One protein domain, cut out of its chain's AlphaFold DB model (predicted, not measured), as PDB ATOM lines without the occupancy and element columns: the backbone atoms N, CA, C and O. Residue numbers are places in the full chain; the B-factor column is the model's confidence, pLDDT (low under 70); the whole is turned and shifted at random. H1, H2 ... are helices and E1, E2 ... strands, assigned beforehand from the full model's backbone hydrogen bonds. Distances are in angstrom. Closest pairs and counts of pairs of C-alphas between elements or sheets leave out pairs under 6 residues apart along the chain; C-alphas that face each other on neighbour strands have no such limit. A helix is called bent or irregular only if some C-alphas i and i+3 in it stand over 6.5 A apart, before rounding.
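Overview. This is residues 124 to 239 of the 395 residues of an uncharacterized protein of Agathobaculum butyriciproducens (UniProt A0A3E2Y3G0). A strongly twisted sheet of five strands lies between two long helices, the kinked H3 over one face and H4 over the other, and the shorter H1 and H2 pack on H3 away from the sheet. The last turns of H4, residues 233 to 237, stick out with the final residues 238 and 239. The printed part has 116 residues, with four named helices and five named strands in the order E1 E2 E3 E4 H1 H2 H3 E5 H4; the sheet runs E1 E2 E3 E4 E5, all antiparallel, and the class is mixed, helices and strands. The whole is compact, with a radius of gyration of the C-alphas of 14.4 A and spans of 40 by 34 by 25 A.

Along the chain. In the sheet, E1 is residues 124 to 127, beginning at C-alpha 124 (617.659, 637.368, 766.258), and E2 is 132 to 138, 18.6 A long. E3, residues 141 to 149, measures 24.9 A, E4, residues 155 to 163, 25.2 A, and E5 is residues 214 to 218. H3, residues 194 to 213, is 26.2 A long from C-alpha 194 (607.705, 633.003, 777.140). It has a kink of 48 degrees near residue 207 and is irregular, with C-alphas 208 and 211 7.8 A apart. H1, residues 171 to 181, is only just irregular, with C-alphas 177 and 180 6.9 A apart; H2 is residues 185 to 191. H4, residues 221 to 237, is 24.2 A long and ends at C-alpha 237 (616.200, 651.314, 758.635).

Arrangement. E1 to E4 form a meander, each strand the antiparallel neighbour of the one before, in three hairpins. Within hydrogen-bond range are N 126 and O 132 at 2.9 A for E1 and E2, N 135 and O 143 at 2.9 A for E2 and E3, N 146 and O 158 at 3.0 A for E3 and E4, and N 157 and O 216 at 2.8 A for E4 and E5. H3 and H4 are on opposite faces of the sheet, giving three layers, helices on both faces of a sheet. The closest C-alphas of H3 and E3 are those of Tyr 142 and Ala 202, 6.6 A. H4 has a height over the sheet of 9.2 A and runs along the strands, at 20 degrees to E4 on the local plane; the closest C-alphas of H4 and E4 are those of Tyr 155 and Phe 221, 5.9 A. H1 and H2 are not on the sheet. H3 touches H1 with residues 201 to 208 alone, closest at the C-alphas of Ile 178 and Cys 204, 5.6 A, only just about perpendicular at 71 degrees. H3 touches H2 with residues 197 to 201 alone, closest at the C-alphas of Leu 188 and Ala 197, 5.2 A, at a steep tilt of 50 degrees, opposite ways. Every O i to N i+4 pair is within hydrogen-bond range in H2 and H4, against 5 of 7 in H1 and 14 of 16 in H3.

Size, cuts and confidence. The two C-alphas farthest apart, those of Arg 190 and Ser 219, are 41.4 A apart. The printed part has no cut and no long link. The mean pLDDT of the printed part is 78.8; residues 126 to 130, 165 to 169, 181 and 235 to 239 are under 70.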
ATOM      1  N   LEU A 124     616.816 638.334 765.569       75.06
ATOM      2  CA  LEU A 124     617.659 637.368 766.258       75.06
ATOM      3  C   LEU A 124     617.976 636.226 765.308       75.06
ATOM      4  O   LEU A 124     617.074 635.717 764.649       75.06
ATOM      5  N   SER A 125     619.261 635.880 765.205       78.25
ATOM      6  CA  SER A 125     619.700 634.711 764.442       78.25
ATOM      7  C   SER A 125     619.244 633.477 765.196       78.25
ATOM      8  O   SER A 125     619.630 633.314 766.352       78.25
ATOM      9  N   THR A 126     618.428 632.650 764.561       68.44
ATOM     10  CA  THR A 126     617.884 631.442 765.183       68.44
ATOM     11  C   THR A 126     618.579 630.187 764.669       68.44
ATOM     12  O   THR A 126     619.028 629.377 765.470       68.44
ATOM     13  N   ASP A 127     618.861 630.140 763.365       66.94
ATOM     14  CA  ASP A 127     619.689 629.105 762.747       66.94
ATOM     15  C   ASP A 127     620.797 629.736 761.872       66.94
ATOM     16  O   ASP A 127     620.520 630.332 760.825       66.94
ATOM     17  N   PRO A 128     622.077 629.649 762.279       68.81
ATOM     18  CA  PRO A 128     623.202 630.148 761.490       68.81
ATOM     19  C   PRO A 128     623.433 629.411 760.163       68.81
ATOM     20  O   PRO A 128     623.963 630.027 759.229       68.81
ATOM     21  N   ASP A 129     623.059 628.132 760.065       69.25
ATOM     22  CA  ASP A 129     623.331 627.287 758.895       69.25
ATOM     23  C   ASP A 129     622.448 627.695 757.716       69.25
ATOM     24  O   ASP A 129     622.914 627.836 756.577       69.25
ATOM     25  N   THR A 130     621.181 627.983 758.005       65.81
ATOM     26  CA  THR A 130     620.231 628.550 757.042       65.81
ATOM     27  C   THR A 130     620.212 630.077 757.057       65.81
ATOM     28  O   THR A 130     619.507 630.696 756.262       65.81
ATOM     29  N   VAL A 131     621.032 630.726 757.893       77.88
ATOM     30  CA  VAL A 131     621.065 632.191 758.047       77.88
ATOM     31  C   VAL A 131     619.647 632.719 758.314       77.88
ATOM     32  O   VAL A 131     619.156 633.650 757.663       77.88
ATOM     33  N   GLN A 132     618.962 632.049 759.236       73.62
ATOM     34  CA  GLN A 132     617.600 632.343 759.626       73.62
ATOM     35  C   GLN A 132     617.575 633.399 760.724       73.62
ATOM     36  O   GLN A 132     618.331 633.351 761.698       73.62
ATOM     37  N   TYR A 133     616.665 634.352 760.556       82.44
ATOM     38  CA  TYR A 133     616.359 635.368 761.540       82.44
ATOM     39  C   TYR A 133     614.872 635.397 761.831       82.44
ATOM     40  O   TYR A 133     614.047 635.418 760.913       82.44
ATOM     41  N   VAL A 134     614.548 635.531 763.111       80.19
ATOM     42  CA  VAL A 134     613.182 635.743 763.576       80.19
ATOM     43  C   VAL A 134     613.125 637.035 764.378       80.19
ATOM     44  O   VAL A 134     613.966 637.307 765.238       80.19
ATOM     45  N   ARG A 135     612.116 637.852 764.083       80.50
ATOM     46  CA  ARG A 135     611.804 639.081 764.809       80.50
ATOM     47  C   ARG A 135     610.391 639.021 765.365       80.50
ATOM     48  O   ARG A 135     609.452 638.650 764.662       80.50
ATOM     49  N   VAL A 136     610.231 639.455 766.610       79.62
ATOM     50  CA  VAL A 136     608.930 639.506 767.286       79.62
ATOM     51  C   VAL A 136     608.168 640.761 766.852       79.62
ATOM     52  O   VAL A 136     608.647 641.876 767.018       79.62
ATOM     53  N   VAL A 137     606.966 640.616 766.303       75.88
ATOM     54  CA  VAL A 137     606.070 641.760 766.052       75.88
ATOM     55  C   VAL A 137     605.187 641.986 767.279       75.88
ATOM     56  O   VAL A 137     605.100 643.102 767.798       75.88
ATOM     57  N   ASP A 138     604.578 640.905 767.748       72.00
ATOM     58  CA  ASP A 138     603.860 640.764 769.012       72.00
ATOM     59  C   ASP A 138     603.955 639.295 769.457       72.00
ATOM     60  O   ASP A 138     604.478 638.464 768.711       72.00
ATOM     61  N   ARG A 139     603.437 638.959 770.643       76.75
ATOM     62  CA  ARG A 139     603.536 637.606 771.209       76.75
ATOM     63  C   ARG A 139     603.101 636.473 770.271       76.75
ATOM     64  O   ARG A 139     603.609 635.366 770.389       76.75
ATOM     65  N   ASN A 140     602.150 636.701 769.365       74.75
ATOM     66  CA  ASN A 140     601.665 635.649 768.462       74.75
ATOM     67  C   ASN A 140     602.075 635.881 767.007       74.75
ATOM     68  O   ASN A 140     601.672 635.103 766.139       74.75
ATOM     69  N   LYS A 141     602.806 636.955 766.710       79.69
ATOM     70  CA  LYS A 141     603.159 637.327 765.349       79.69
ATOM     71  C   LYS A 141     604.654 637.546 765.225       79.69
ATOM     72  O   LYS A 141     605.225 638.451 765.830       79.69
ATOM     73  N   TYR A 142     605.247 636.784 764.324       84.12
ATOM     74  CA  TYR A 142     606.676 636.769 764.070       84.12
ATOM     75  C   TYR A 142     606.932 637.062 762.602       84.12
ATOM     76  O   TYR A 142     606.148 636.687 761.733       84.12
ATOM     77  N   GLU A 143     608.004 637.787 762.337       85.38
ATOM     78  CA  GLU A 143     608.514 638.034 760.996       85.38
ATOM     79  C   GLU A 143     609.790 637.227 760.828       85.38
ATOM     80  O   GLU A 143     610.647 637.245 761.714       85.38
ATOM     81  N   CYS A 144     609.899 636.520 759.711       84.75
ATOM     82  CA  CYS A 144     610.943 635.532 759.514       84.75
ATOM     83  C   CYS A 144     611.662 635.765 758.184       84.75
ATOM     84  O   CYS A 144     611.047 636.108 757.168       84.75
ATOM     85  N   LEU A 145     612.976 635.562 758.205       86.12
ATOM     86  CA  LEU A 145     613.862 635.583 757.045       86.12
ATOM     87  C   LEU A 145     614.754 634.352 757.109       86.12
ATOM     88  O   LEU A 145     615.250 634.043 758.184       86.12
ATOM     89  N   GLN A 146     615.006 633.678 755.992       86.12
ATOM     90  CA  GLN A 146     616.044 632.640 755.928       86.12
ATOM     91  C   GLN A 146     616.604 632.473 754.520       86.12
ATOM     92  O   GLN A 146     615.991 632.905 753.538       86.12
ATOM     93  N   LEU A 147     617.751 631.803 754.420       84.38
ATOM     94  CA  LEU A 147     618.220 631.208 753.179       84.38
ATOM     95  C   LEU A 147     617.725 629.771 753.071       84.38
ATOM     96  O   LEU A 147     618.005 628.932 753.918       84.38
ATOM     97  N   THR A 148     617.071 629.464 751.961       80.44
ATOM     98  CA  THR A 148     616.565 628.122 751.676       80.44
ATOM     99  C   THR A 148     617.251 627.564 750.439       80.44
ATOM    100  O   THR A 148     617.348 628.229 749.405       80.44
ATOM    101  N   VAL A 149     617.724 626.319 750.504       81.25
ATOM    102  CA  VAL A 149     618.221 625.624 749.310       81.25
ATOM    103  C   VAL A 149     617.027 625.113 748.515       81.25
ATOM    104  O   VAL A 149     616.256 624.273 748.966       81.25
ATOM    105  N   THR A 150     616.873 625.631 747.306       79.25
ATOM    106  CA  THR A 150     615.775 625.265 746.409       79.25
ATOM    107  C   THR A 150     616.003 623.886 745.766       79.25
ATOM    108  O   THR A 150     617.152 623.448 745.624       79.25
ATOM    109  N   PRO A 151     614.952 623.210 745.257       79.12
ATOM    110  CA  PRO A 151     615.086 621.896 744.616       79.12
ATOM    111  C   PRO A 151     615.997 621.872 743.379       79.12
ATOM    112  O   PRO A 151     616.475 620.814 742.978       79.12
ATOM    113  N   ASN A 152     616.230 623.028 742.748       81.69
ATOM    114  CA  ASN A 152     617.103 623.156 741.580       81.69
ATOM    115  C   ASN A 152     618.579 623.436 741.957       81.69
ATOM    116  O   ASN A 152     619.404 623.637 741.065       81.69
ATOM    117  N   GLY A 153     618.912 623.438 743.255       80.06
ATOM    118  CA  GLY A 153     620.262 623.681 743.773       80.06
ATOM    119  C   GLY A 153     620.654 625.158 743.875       80.06
ATOM    120  O   GLY A 153     621.831 625.454 744.079       80.06
ATOM    121  N   ARG A 154     619.706 626.090 743.710       84.50
ATOM    122  CA  ARG A 154     619.896 627.532 743.951       84.50
ATOM    123  C   ARG A 154     619.587 627.904 745.396       84.50
ATOM    124  O   ARG A 154     618.952 627.135 746.114       84.50
ATOM    125  N   TYR A 155     619.982 629.110 745.786       85.44
ATOM    126  CA  TYR A 155     619.770 629.650 747.129       85.44
ATOM    127  C   TYR A 155     618.674 630.715 747.094       85.44
ATOM    128  O   TYR A 155     618.857 631.772 746.487       85.44
ATOM    129  N   GLY A 156     617.530 630.414 747.699       83.19
ATOM    130  CA  GLY A 156     616.397 631.316 747.841       83.19
ATOM    131  C   GLY A 156     616.505 632.159 749.107       83.19
ATOM    132  O   GLY A 156     616.957 631.665 750.134       83.19
ATOM    133  N   ILE A 157     616.088 633.420 749.038       88.56
ATOM    134  CA  ILE A 157     615.726 634.202 750.224       88.56
ATOM    135  C   ILE A 157     614.240 633.970 750.456       88.56
ATOM    136  O   ILE A 157     613.433 634.296 749.582       88.56
ATOM    137  N   SER A 158     613.901 633.455 751.629       86.12
ATOM    138  CA  SER A 158     612.524 633.227 752.053       86.12
ATOM    139  C   SER A 158     612.129 634.289 753.070       86.12
ATOM    140  O   SER A 158     612.894 634.583 753.991       86.12
ATOM    141  N   GLU A 159     610.957 634.891 752.887       86.38
ATOM    142  CA  GLU A 159     610.432 635.965 753.738       86.38
ATOM    143  C   GLU A 159     608.961 635.698 754.042       86.38
ATOM    144  O   GLU A 159     608.171 635.439 753.134       86.38
ATOM    145  N   GLY A 160     608.578 635.792 755.313       81.12
ATOM    146  CA  GLY A 160     607.207 635.519 755.717       81.12
ATOM    147  C   GLY A 160     606.852 636.061 757.091       81.12
ATOM    148  O   GLY A 160     607.681 636.617 757.814       81.12
ATOM    149  N   PHE A 161     605.580 635.889 757.440       82.94
ATOM    150  CA  PHE A 161     605.079 636.136 758.784       82.94
ATOM    151  C   PHE A 161     604.416 634.875 759.310       82.94
ATOM    152  O   PHE A 161     603.499 634.363 758.671       82.94
ATOM    153  N   ILE A 162     604.799 634.459 760.511       81.12
ATOM    154  CA  ILE A 162     604.085 633.424 761.251       81.12
ATOM    155  C   ILE A 162     603.100 634.101 762.191       81.12
ATOM    156  O   ILE A 162     603.461 634.999 762.952       81.12
ATOM    157  N   ASN A 163     601.832 633.698 762.113       78.25
ATOM    158  CA  ASN A 163     600.789 634.169 763.015       78.25
ATOM    159  C   ASN A 163     600.148 632.986 763.740       78.25
ATOM    160  O   ASN A 163     599.264 632.315 763.211       78.25
ATOM    161  N   LEU A 164     600.566 632.791 764.984       72.69
ATOM    162  CA  LEU A 164     600.136 631.693 765.844       72.69
ATOM    163  C   LEU A 164     598.695 631.875 766.354       72.69
ATOM    164  O   LEU A 164     598.081 630.927 766.833       72.69
ATOM    165  N   TYR A 165     598.124 633.077 766.217       63.97
ATOM    166  CA  TYR A 165     596.754 633.386 766.631       63.97
ATOM    167  C   TYR A 165     595.715 633.135 765.528       63.97
ATOM    168  O   TYR A 165     594.642 632.596 765.790       63.97
ATOM    169  N   LEU A 166     596.006 633.533 764.284       46.34
ATOM    170  CA  LEU A 166     595.041 633.486 763.173       46.34
ATOM    171  C   LEU A 166     594.803 632.070 762.616       46.34
ATOM    172  O   LEU A 166     593.842 631.879 761.872       46.34
ATOM    173  N   GLY A 167     595.640 631.095 762.984       50.62
ATOM    174  CA  GLY A 167     595.552 629.708 762.515       50.62
ATOM    175  C   GLY A 167     594.657 628.773 763.339       50.62
ATOM    176  O   GLY A 167     594.413 627.657 762.899       50.62
ATOM    177  N   ASN A 168     594.148 629.193 764.508       58.78
ATOM    178  CA  ASN A 168     593.521 628.295 765.497       58.78
ATOM    179  C   ASN A 168     594.399 627.083 765.873       58.78
ATOM    180  O   ASN A 168     593.855 626.021 766.171       58.78
ATOM    181  N   TYR A 169     595.729 627.227 765.879       66.50
ATOM    182  CA  TYR A 169     596.605 626.149 766.328       66.50
ATOM    183  C   TYR A 169     596.259 625.767 767.772       66.50
ATOM    184  O   TYR A 169     596.341 626.580 768.704       66.50
ATOM    185  N   THR A 170     595.845 624.519 767.958       77.00
ATOM    186  CA  THR A 170     595.837 623.887 769.273       77.00
ATOM    187  C   THR A 170     597.273 623.552 769.670       77.00
ATOM    188  O   THR A 170     598.173 623.533 768.833       77.00
ATOM    189  N   ASN A 171     597.518 623.276 770.954       76.00
ATOM    190  CA  ASN A 171     598.850 622.824 771.365       76.00
ATOM    191  C   ASN A 171     599.233 621.504 770.669       76.00
ATOM    192  O   ASN A 171     600.400 621.321 770.369       76.00
ATOM    193  N   GLU A 172     598.260 620.641 770.350       83.38
ATOM    194  CA  GLU A 172     598.498 619.407 769.587       83.38
ATOM    195  C   GLU A 172     598.937 619.701 768.145       83.38
ATOM    196  O   GLU A 172     599.835 619.036 767.631       83.38
ATOM    197  N   ASP A 173     598.350 620.722 767.508       82.25
ATOM    198  CA  ASP A 173     598.773 621.152 766.173       82.25
ATOM    199  C   ASP A 173     600.208 621.698 766.215       82.25
ATOM    200  O   ASP A 173     601.038 621.316 765.397       82.25
ATOM    201  N   LEU A 174     600.526 622.539 767.209       81.62
ATOM    202  CA  LEU A 174     601.880 623.071 767.392       81.62
ATOM    203  C   LEU A 174     602.896 621.961 767.681       81.62
ATOM    204  O   LEU A 174     603.961 621.958 767.075       81.62
ATOM    205  N   ASP A 175     602.564 621.009 768.557       82.44
ATOM    206  CA  ASP A 175     603.409 619.846 768.855       82.44
ATOM    207  C   ASP A 175     603.677 619.010 767.596       82.44
ATOM    208  O   ASP A 175     604.779 618.493 767.418       82.44
ATOM    209  N   SER A 176     602.698 618.898 766.692       81.31
ATOM    210  CA  SER A 176     602.888 618.219 765.410       81.31
ATOM    211  C   SER A 176     603.853 618.970 764.489       81.31
ATOM    212  O   SER A 176     604.667 618.327 763.829       81.31
ATOM    213  N   GLU A 177     603.769 620.302 764.428       76.50
ATOM    214  CA  GLU A 177     604.636 621.132 763.576       76.50
ATOM    215  C   GLU A 177     606.093 621.136 764.057       76.50
ATOM    216  O   GLU A 177     607.019 621.005 763.256       76.50
ATOM    217  N   ILE A 178     606.308 621.244 765.372       79.19
ATOM    218  CA  ILE A 178     607.652 621.354 765.963       79.19
ATOM    219  C   ILE A 178     608.256 619.994 766.343       79.19
ATOM    220  O   ILE A 178     609.455 619.891 766.602       79.19
ATOM    221  N   GLY A 179     607.452 618.928 766.357       70.56
ATOM    222  CA  GLY A 179     607.878 617.595 766.784       70.56
ATOM    223  C   GLY A 179     608.989 616.991 765.921       70.56
ATOM    224  O   GLY A 179     609.783 616.193 766.420       70.56
ATOM    225  N   ALA A 180     609.110 617.408 764.655       70.75
ATOM    226  CA  ALA A 180     610.220 617.020 763.778       70.75
ATOM    227  C   ALA A 180     611.594 617.462 764.322       70.75
ATOM    228  O   ALA A 180     612.597 616.794 764.070       70.75
ATOM    229  N   TYR A 181     611.613 618.530 765.122       69.81
ATOM    230  CA  TYR A 181     612.793 619.101 765.773       69.81
ATOM    231  C   TYR A 181     613.016 618.542 767.190       69.81
ATOM    232  O   TYR A 181     613.948 618.939 767.881       69.81
ATOM    233  N   GLY A 182     612.183 617.590 767.632       77.00
ATOM    234  CA  GLY A 182     612.279 616.967 768.956       77.00
ATOM    235  C   GLY A 182     611.671 617.793 770.091       77.00
ATOM    236  O   GLY A 182     611.869 617.452 771.257       77.00
ATOM    237  N   TYR A 183     610.922 618.849 769.767       80.56
ATOM    238  CA  TYR A 183     610.287 619.725 770.746       80.56
ATOM    239  C   TYR A 183     608.810 619.393 770.975       80.56
ATOM    240  O   TYR A 183     608.132 618.793 770.145       80.56
ATOM    241  N   THR A 184     608.314 619.837 772.126       84.38
ATOM    242  CA  THR A 184     606.888 620.021 772.434       84.38
ATOM    243  C   THR A 184     606.690 621.413 773.025       84.38
ATOM    244  O   THR A 184     607.615 621.962 773.636       84.38
ATOM    245  N   VAL A 185     605.491 621.978 772.917       82.94
ATOM    246  CA  VAL A 185     605.148 623.279 773.503       82.94
ATOM    247  C   VAL A 185     605.431 623.268 775.005       82.94
ATOM    248  O   VAL A 185     605.999 624.220 775.526       82.94
ATOM    249  N   ASP A 186     605.099 622.177 775.704       87.25
ATOM    250  CA  ASP A 186     605.378 622.044 777.139       87.25
ATOM    251  C   ASP A 186     606.881 622.108 777.437       87.25
ATOM    252  O   ASP A 186     607.307 622.892 778.284       87.25
ATOM    253  N   SER A 187     607.693 621.357 776.686       85.38
ATOM    254  CA  SER A 187     609.149 621.374 776.857       85.38
ATOM    255  C   SER A 187     609.757 622.750 776.584       85.38
ATOM    256  O   SER A 187     610.653 623.169 777.309       85.38
ATOM    257  N   LEU A 188     609.261 623.494 775.592       83.50
ATOM    258  CA  LEU A 188     609.780 624.828 775.294       83.50
ATOM    259  C   LEU A 188     609.419 625.827 776.398       83.50
ATOM    260  O   LEU A 188     610.267 626.607 776.815       83.50
ATOM    261  N   MET A 189     608.198 625.764 776.932       86.31
ATOM    262  CA  MET A 189     607.763 626.669 778.004       86.31
ATOM    263  C   MET A 189     608.474 626.413 779.336       86.31
ATOM    264  O   MET A 189     608.540 627.327 780.155       86.31
ATOM    265  N   ARG A 190     608.995 625.197 779.552       84.19
ATOM    266  CA  ARG A 190     609.795 624.829 780.732       84.19
ATOM    267  C   ARG A 190     611.262 625.221 780.632       84.19
ATOM    268  O   ARG A 190     611.882 625.429 781.659       84.19
ATOM    269  N   ASN A 191     611.804 625.309 779.420       79.56
ATOM    270  CA  ASN A 191     613.231 625.564 779.207       79.56
ATOM    271  C   ASN A 191     613.537 627.011 778.802       79.56
ATOM    272  O   ASN A 191     614.696 627.414 778.794       79.56
ATOM    273  N   PHE A 192     612.516 627.793 778.438       80.38
ATOM    274  CA  PHE A 192     612.702 629.144 777.922       80.38
ATOM    275  C   PHE A 192     611.697 630.142 778.507       80.38
ATOM    276  O   PHE A 192     610.572 629.815 778.904       80.38
ATOM    277  N   LYS A 193     612.093 631.420 778.500       85.56
ATOM    278  CA  LYS A 193     611.181 632.545 778.753       85.56
ATOM    279  C   LYS A 193     610.086 632.561 777.681       85.56
ATOM    280  O   LYS A 193     610.316 632.124 776.556       85.56
ATOM    281  N   ASP A 194     608.902 633.092 778.006       85.56
ATOM    282  CA  ASP A 194     607.705 633.003 777.140       85.56
ATOM    283  C   ASP A 194     607.997 633.456 775.698       85.56
ATOM    284  O   ASP A 194     607.765 632.718 774.745       85.56
ATOM    285  N   MET A 195     608.607 634.630 775.535       82.81
ATOM    286  CA  MET A 195     608.936 635.176 774.217       82.81
ATOM    287  C   MET A 195     609.920 634.310 773.418       82.81
ATOM    288  O   MET A 195     609.787 634.219 772.198       82.81
ATOM    289  N   ASP A 196     610.913 633.712 774.081       83.44
ATOM    290  CA  ASP A 196     611.919 632.865 773.434       83.44
ATOM    291  C   ASP A 196     611.304 631.523 773.017       83.44
ATOM    292  O   ASP A 196     611.500 631.088 771.882       83.44
ATOM    293  N   ALA A 197     610.467 630.933 773.875       85.56
ATOM    294  CA  ALA A 197     609.723 629.715 773.566       85.56
ATOM    295  C   ALA A 197     608.826 629.896 772.329       85.56
ATOM    296  O   ALA A 197     608.849 629.079 771.410       85.56
ATOM    297  N   TRP A 198     608.063 630.990 772.262       85.25
ATOM    298  CA  TRP A 198     607.200 631.260 771.107       85.25
ATOM    299  C   TRP A 198     607.974 631.620 769.839       85.25
ATOM    300  O   TRP A 198     607.526 631.290 768.741       85.25
ATOM    301  N   ARG A 199     609.149 632.247 769.970       85.50
ATOM    302  CA  ARG A 199     610.043 632.495 768.834       85.50
ATOM    303  C   ARG A 199     610.543 631.186 768.229       85.50
ATOM    304  O   ARG A 199     610.482 631.055 767.015       85.50
ATOM    305  N   MET A 200     610.949 630.230 769.067       84.75
ATOM    306  CA  MET A 200     611.360 628.883 768.646       84.75
ATOM    307  C   MET A 200     610.210 628.129 767.958       84.75
ATOM    308  O   MET A 200     610.394 627.489 766.932       84.75
ATOM    309  N   ILE A 201     608.975 628.264 768.453       84.38
ATOM    310  CA  ILE A 201     607.803 627.689 767.768       84.38
ATOM    311  C   ILE A 201     607.623 628.310 766.374       84.38
ATOM    312  O   ILE A 201     607.393 627.596 765.398       84.38
ATOM    313  N   ALA A 202     607.725 629.637 766.265       84.56
ATOM    314  CA  ALA A 202     607.587 630.333 764.988       84.56
ATOM    315  C   ALA A 202     608.715 629.997 764.002       84.56
ATOM    316  O   ALA A 202     608.475 629.915 762.800       84.56
ATOM    317  N   GLU A 203     609.926 629.797 764.512       82.62
ATOM    318  CA  GLU A 203     611.094 629.345 763.765       82.62
ATOM    319  C   GLU A 203     610.842 627.999 763.081       82.62
ATOM    320  O   GLU A 203     610.891 627.928 761.852       82.62
ATOM    321  N   CYS A 204     610.476 626.971 763.856       82.06
ATOM    322  CA  CYS A 204     610.203 625.631 763.336       82.06
ATOM    323  C   CYS A 204     609.092 625.639 762.273       82.06
ATOM    324  O   CYS A 204     609.230 625.024 761.217       82.06
ATOM    325  N   ILE A 205     607.995 626.370 762.517       80.44
ATOM    326  CA  ILE A 205     606.890 626.476 761.547       80.44
ATOM    327  C   ILE A 205     607.368 627.158 760.261       80.44
ATOM    328  O   ILE A 205     607.061 626.705 759.159       80.44
ATOM    329  N   PHE A 206     608.140 628.241 760.375       82.81
ATOM    330  CA  PHE A 206     608.644 628.938 759.198       82.81
ATOM    331  C   PHE A 206     609.628 628.095 758.388       82.81
ATOM    332  O   PHE A 206     609.673 628.220 757.167       82.81
ATOM    333  N   GLU A 207     610.412 627.238 759.036       77.69
ATOM    334  CA  GLU A 207     611.301 626.307 758.349       77.69
ATOM    335  C   GLU A 207     610.522 625.291 757.498       77.69
ATOM    336  O   GLU A 207     610.874 625.077 756.334       77.69
ATOM    337  N   ASN A 208     609.394 624.778 758.004       77.00
ATOM    338  CA  ASN A 208     608.496 623.902 757.242       77.00
ATOM    339  C   ASN A 208     607.904 624.598 755.996       77.00
ATOM    340  O   ASN A 208     607.750 623.971 754.946       77.00
ATOM    341  N   GLU A 209     607.590 625.893 756.092       78.38
ATOM    342  CA  GLU A 209     606.950 626.682 755.023       78.38
ATOM    343  C   GLU A 209     607.949 627.428 754.114       78.38
ATOM    344  O   GLU A 209     607.563 628.094 753.145       78.38
ATOM    345  N   ALA A 210     609.248 627.325 754.403       74.56
ATOM    346  CA  ALA A 210     610.284 628.186 753.845       74.56
ATOM    347  C   ALA A 210     610.325 628.187 752.313       74.56
ATOM    348  O   ALA A 210     610.452 629.238 751.686       74.56
ATOM    349  N   LEU A 211     610.199 627.003 751.706       71.62
ATOM    350  CA  LEU A 211     610.253 626.819 750.255       71.62
ATOM    351  C   LEU A 211     609.119 627.547 749.525       71.62
ATOM    352  O   LEU A 211     609.330 628.050 748.421       71.62
ATOM    353  N   ASP A 212     607.944 627.636 750.143       76.81
ATOM    354  CA  ASP A 212     606.784 628.319 749.568       76.81
ATOM    355  C   ASP A 212     606.867 629.846 749.749       76.81
ATOM    356  O   ASP A 212     606.169 630.600 749.067       76.81
ATOM    357  N   CYS A 213     607.768 630.309 750.622       79.81
ATOM    358  CA  CYS A 213     607.979 631.716 750.961       79.81
ATOM    359  C   CYS A 213     609.170 632.364 750.231       79.81
ATOM    360  O   CYS A 213     609.577 633.474 750.586       79.81
ATOM    361  N   ILE A 214     609.746 631.704 749.220       82.88
ATOM    362  CA  ILE A 214     610.884 632.243 748.464       82.88
ATOM    363  C   ILE A 214     610.454 633.482 747.670       82.88
ATOM    364  O   ILE A 214     609.586 633.423 746.797       82.88
ATOM    365  N   VAL A 215     611.128 634.604 747.918       89.06
ATOM    366  CA  VAL A 215     610.887 635.875 747.216       89.06
ATOM    367  C   VAL A 215     611.926 636.165 746.135       89.06
ATOM    368  O   VAL A 215     611.625 636.847 745.157       89.06
ATOM    369  N   GLU A 216     613.151 635.658 746.293       89.31
ATOM    370  CA  GLU A 216     614.276 635.889 745.378       89.31
ATOM    371  C   GLU A 216     615.218 634.679 745.360       89.31
ATOM    372  O   GLU A 216     615.384 634.021 746.380       89.31
ATOM    373  N   GLU A 217     615.880 634.404 744.228       90.38
ATOM    374  CA  GLU A 217     616.813 633.274 744.086       90.38
ATOM    375  C   GLU A 217     618.165 633.677 743.496       90.38
ATOM    376  O   GLU A 217     618.256 634.338 742.456       90.38
ATOM    377  N   TYR A 218     619.225 633.110 744.058       89.88
ATOM    378  CA  TYR A 218     620.613 633.399 743.725       89.88
ATOM    379  C   TYR A 218     621.371 632.133 743.333       89.88
ATOM    380  O   TYR A 218     621.003 631.013 743.696       89.88
ATOM    381  N   SER A 219     622.446 632.310 742.564       84.25
ATOM    382  CA  SER A 219     623.234 631.175 742.060       84.25
ATOM    383  C   SER A 219     624.295 630.705 743.058       84.25
ATOM    384  O   SER A 219     624.887 629.649 742.859       84.25
ATOM    385  N   SER A 220     624.559 631.478 744.117       86.88
ATOM    386  CA  SER A 220     625.533 631.132 745.154       86.88
ATOM    387  C   SER A 220     625.061 631.538 746.548       86.88
ATOM    388  O   SER A 220     624.367 632.541 746.709       86.88
ATOM    389  N   PHE A 221     625.494 630.779 747.557       80.00
ATOM    390  CA  PHE A 221     625.186 631.045 748.962       80.00
ATOM    391  C   PHE A 221     625.704 632.412 749.424       80.00
ATOM    392  O   PHE A 221     624.984 633.162 750.072       80.00
ATOM    393  N   ALA A 222     626.941 632.766 749.057       84.94
ATOM    394  CA  ALA A 222     627.562 634.026 749.466       84.94
ATOM    395  C   ALA A 222     626.796 635.251 748.939       84.94
ATOM    396  O   ALA A 222     626.619 636.230 749.660       84.94
ATOM    397  N   GLU A 223     626.313 635.174 747.697       88.00
ATOM    398  CA  GLU A 223     625.480 636.213 747.090       88.00
ATOM    399  C   GLU A 223     624.121 636.312 747.794       88.00
ATOM    400  O   GLU A 223     623.718 637.403 748.194       88.00
ATOM    401  N   ALA A 224     623.454 635.175 748.022       80.94
ATOM    402  CA  ALA A 224     622.173 635.135 748.726       80.94
ATOM    403  C   ALA A 224     622.286 635.712 750.148       80.94
ATOM    404  O   ALA A 224     621.469 636.539 750.549       80.94
ATOM    405  N   LYS A 225     623.344 635.339 750.880       82.81
ATOM    406  CA  LYS A 225     623.633 635.819 752.237       82.81
ATOM    407  C   LYS A 225     623.846 637.328 752.288       82.81
ATOM    408  O   LYS A 225     623.228 637.999 753.108       82.81
ATOM    409  N   ASP A 226     624.678 637.881 751.406       85.19
ATOM    410  CA  ASP A 226     624.901 639.332 751.343       85.19
ATOM    411  C   ASP A 226     623.599 640.094 751.036       85.19
ATOM    412  O   ASP A 226     623.307 641.132 751.639       85.19
ATOM    413  N   HIS A 227     622.774 639.556 750.138       86.62
ATOM    414  CA  HIS A 227     621.483 640.147 749.802       86.62
ATOM    415  C   HIS A 227     620.468 640.065 750.948       86.62
ATOM    416  O   HIS A 227     619.783 641.061 751.208       86.62
ATOM    417  N   LEU A 228     620.411 638.940 751.667       83.62
ATOM    418  CA  LEU A 228     619.569 638.770 752.850       83.62
ATOM    419  C   LEU A 228     619.986 639.740 753.960       83.62
ATOM    420  O   LEU A 228     619.145 640.465 754.487       83.62
ATOM    421  N   GLU A 229     621.281 639.865 754.246       84.44
ATOM    422  CA  GLU A 229     621.798 640.801 755.254       84.44
ATOM    423  C   GLU A 229     621.494 642.262 754.903       84.44
ATOM    424  O   GLU A 229     621.047 643.049 755.744       84.44
ATOM    425  N   LYS A 230     621.661 642.643 753.632       83.12
ATOM    426  CA  LYS A 230     621.249 643.969 753.143       83.12
ATOM    427  C   LYS A 230     619.746 644.183 753.252       83.12
ATOM    428  O   LYS A 230     619.308 645.329 753.357       83.12
ATOM    429  N   ARG A 231     618.940 643.128 753.139       80.38
ATOM    430  CA  ARG A 231     617.482 643.201 753.268       80.38
ATOM    431  C   ARG A 231     617.082 643.392 754.727       80.38
ATOM    432  O   ARG A 231     616.402 644.373 755.013       80.38
ATOM    433  N   ARG A 232     617.615 642.573 755.637       82.50
ATOM    434  CA  ARG A 232     617.449 642.695 757.093       82.50
ATOM    435  C   ARG A 232     617.760 644.115 757.583       82.50
ATOM    436  O   ARG A 232     616.886 644.786 758.122       82.50
ATOM    437  N   ARG A 233     618.944 644.645 757.238       77.25
ATOM    438  CA  ARG A 233     619.359 646.022 757.592       77.25
ATOM    439  C   ARG A 233     618.438 647.106 757.024       77.25
ATOM    440  O   ARG A 233     618.227 648.134 757.658       77.25
ATOM    441  N   ARG A 234     617.900 646.912 755.813       72.69
ATOM    442  CA  ARG A 234     616.943 647.856 755.209       72.69
ATOM    443  C   ARG A 234     615.605 647.843 755.935       72.69
ATOM    444  O   ARG A 234     615.032 648.909 756.131       72.69
ATOM    445  N   ILE A 235     615.123 646.669 756.336       67.25
ATOM    446  CA  ILE A 235     613.890 646.532 757.118       67.25
ATOM    447  C   ILE A 235     614.040 647.233 758.477       67.25
ATOM    448  O   ILE A 235     613.095 647.879 758.930       67.25
ATOM    449  N   ASP A 236     615.225 647.179 759.085       65.62
ATOM    450  CA  ASP A 236     615.524 647.913 760.321       65.62
ATOM    451  C   ASP A 236     615.557 649.433 760.101       65.62
ATOM    452  O   ASP A 236     615.014 650.190 760.903       65.62
ATOM    453  N   ALA A 237     616.107 649.892 758.972       56.19
ATOM    454  CA  ALA A 237     616.200 651.314 758.635       56.19
ATOM    455  C   ALA A 237     614.870 651.962 758.189       56.19
ATOM    456  O   ALA A 237     614.732 653.183 758.250       56.19
ATOM    457  N   LEU A 238     613.897 651.181 757.704       51.38
ATOM    458  CA  LEU A 238     612.646 651.685 757.118       51.38
ATOM    459  C   LEU A 238     611.538 652.005 758.134       51.38
ATOM    460  O   LEU A 238     610.476 652.462 757.714       51.38
ATOM    461  N   LYS A 239     611.736 651.791 759.440       51.88
ATOM    462  CA  LYS A 239     610.699 652.056 760.452       51.88
ATOM    463  C   LYS A 239     610.837 653.461 761.069       51.88
ATOM    464  O   LYS A 239     611.797 653.700 761.798       51.88
TER     465      LYS A 239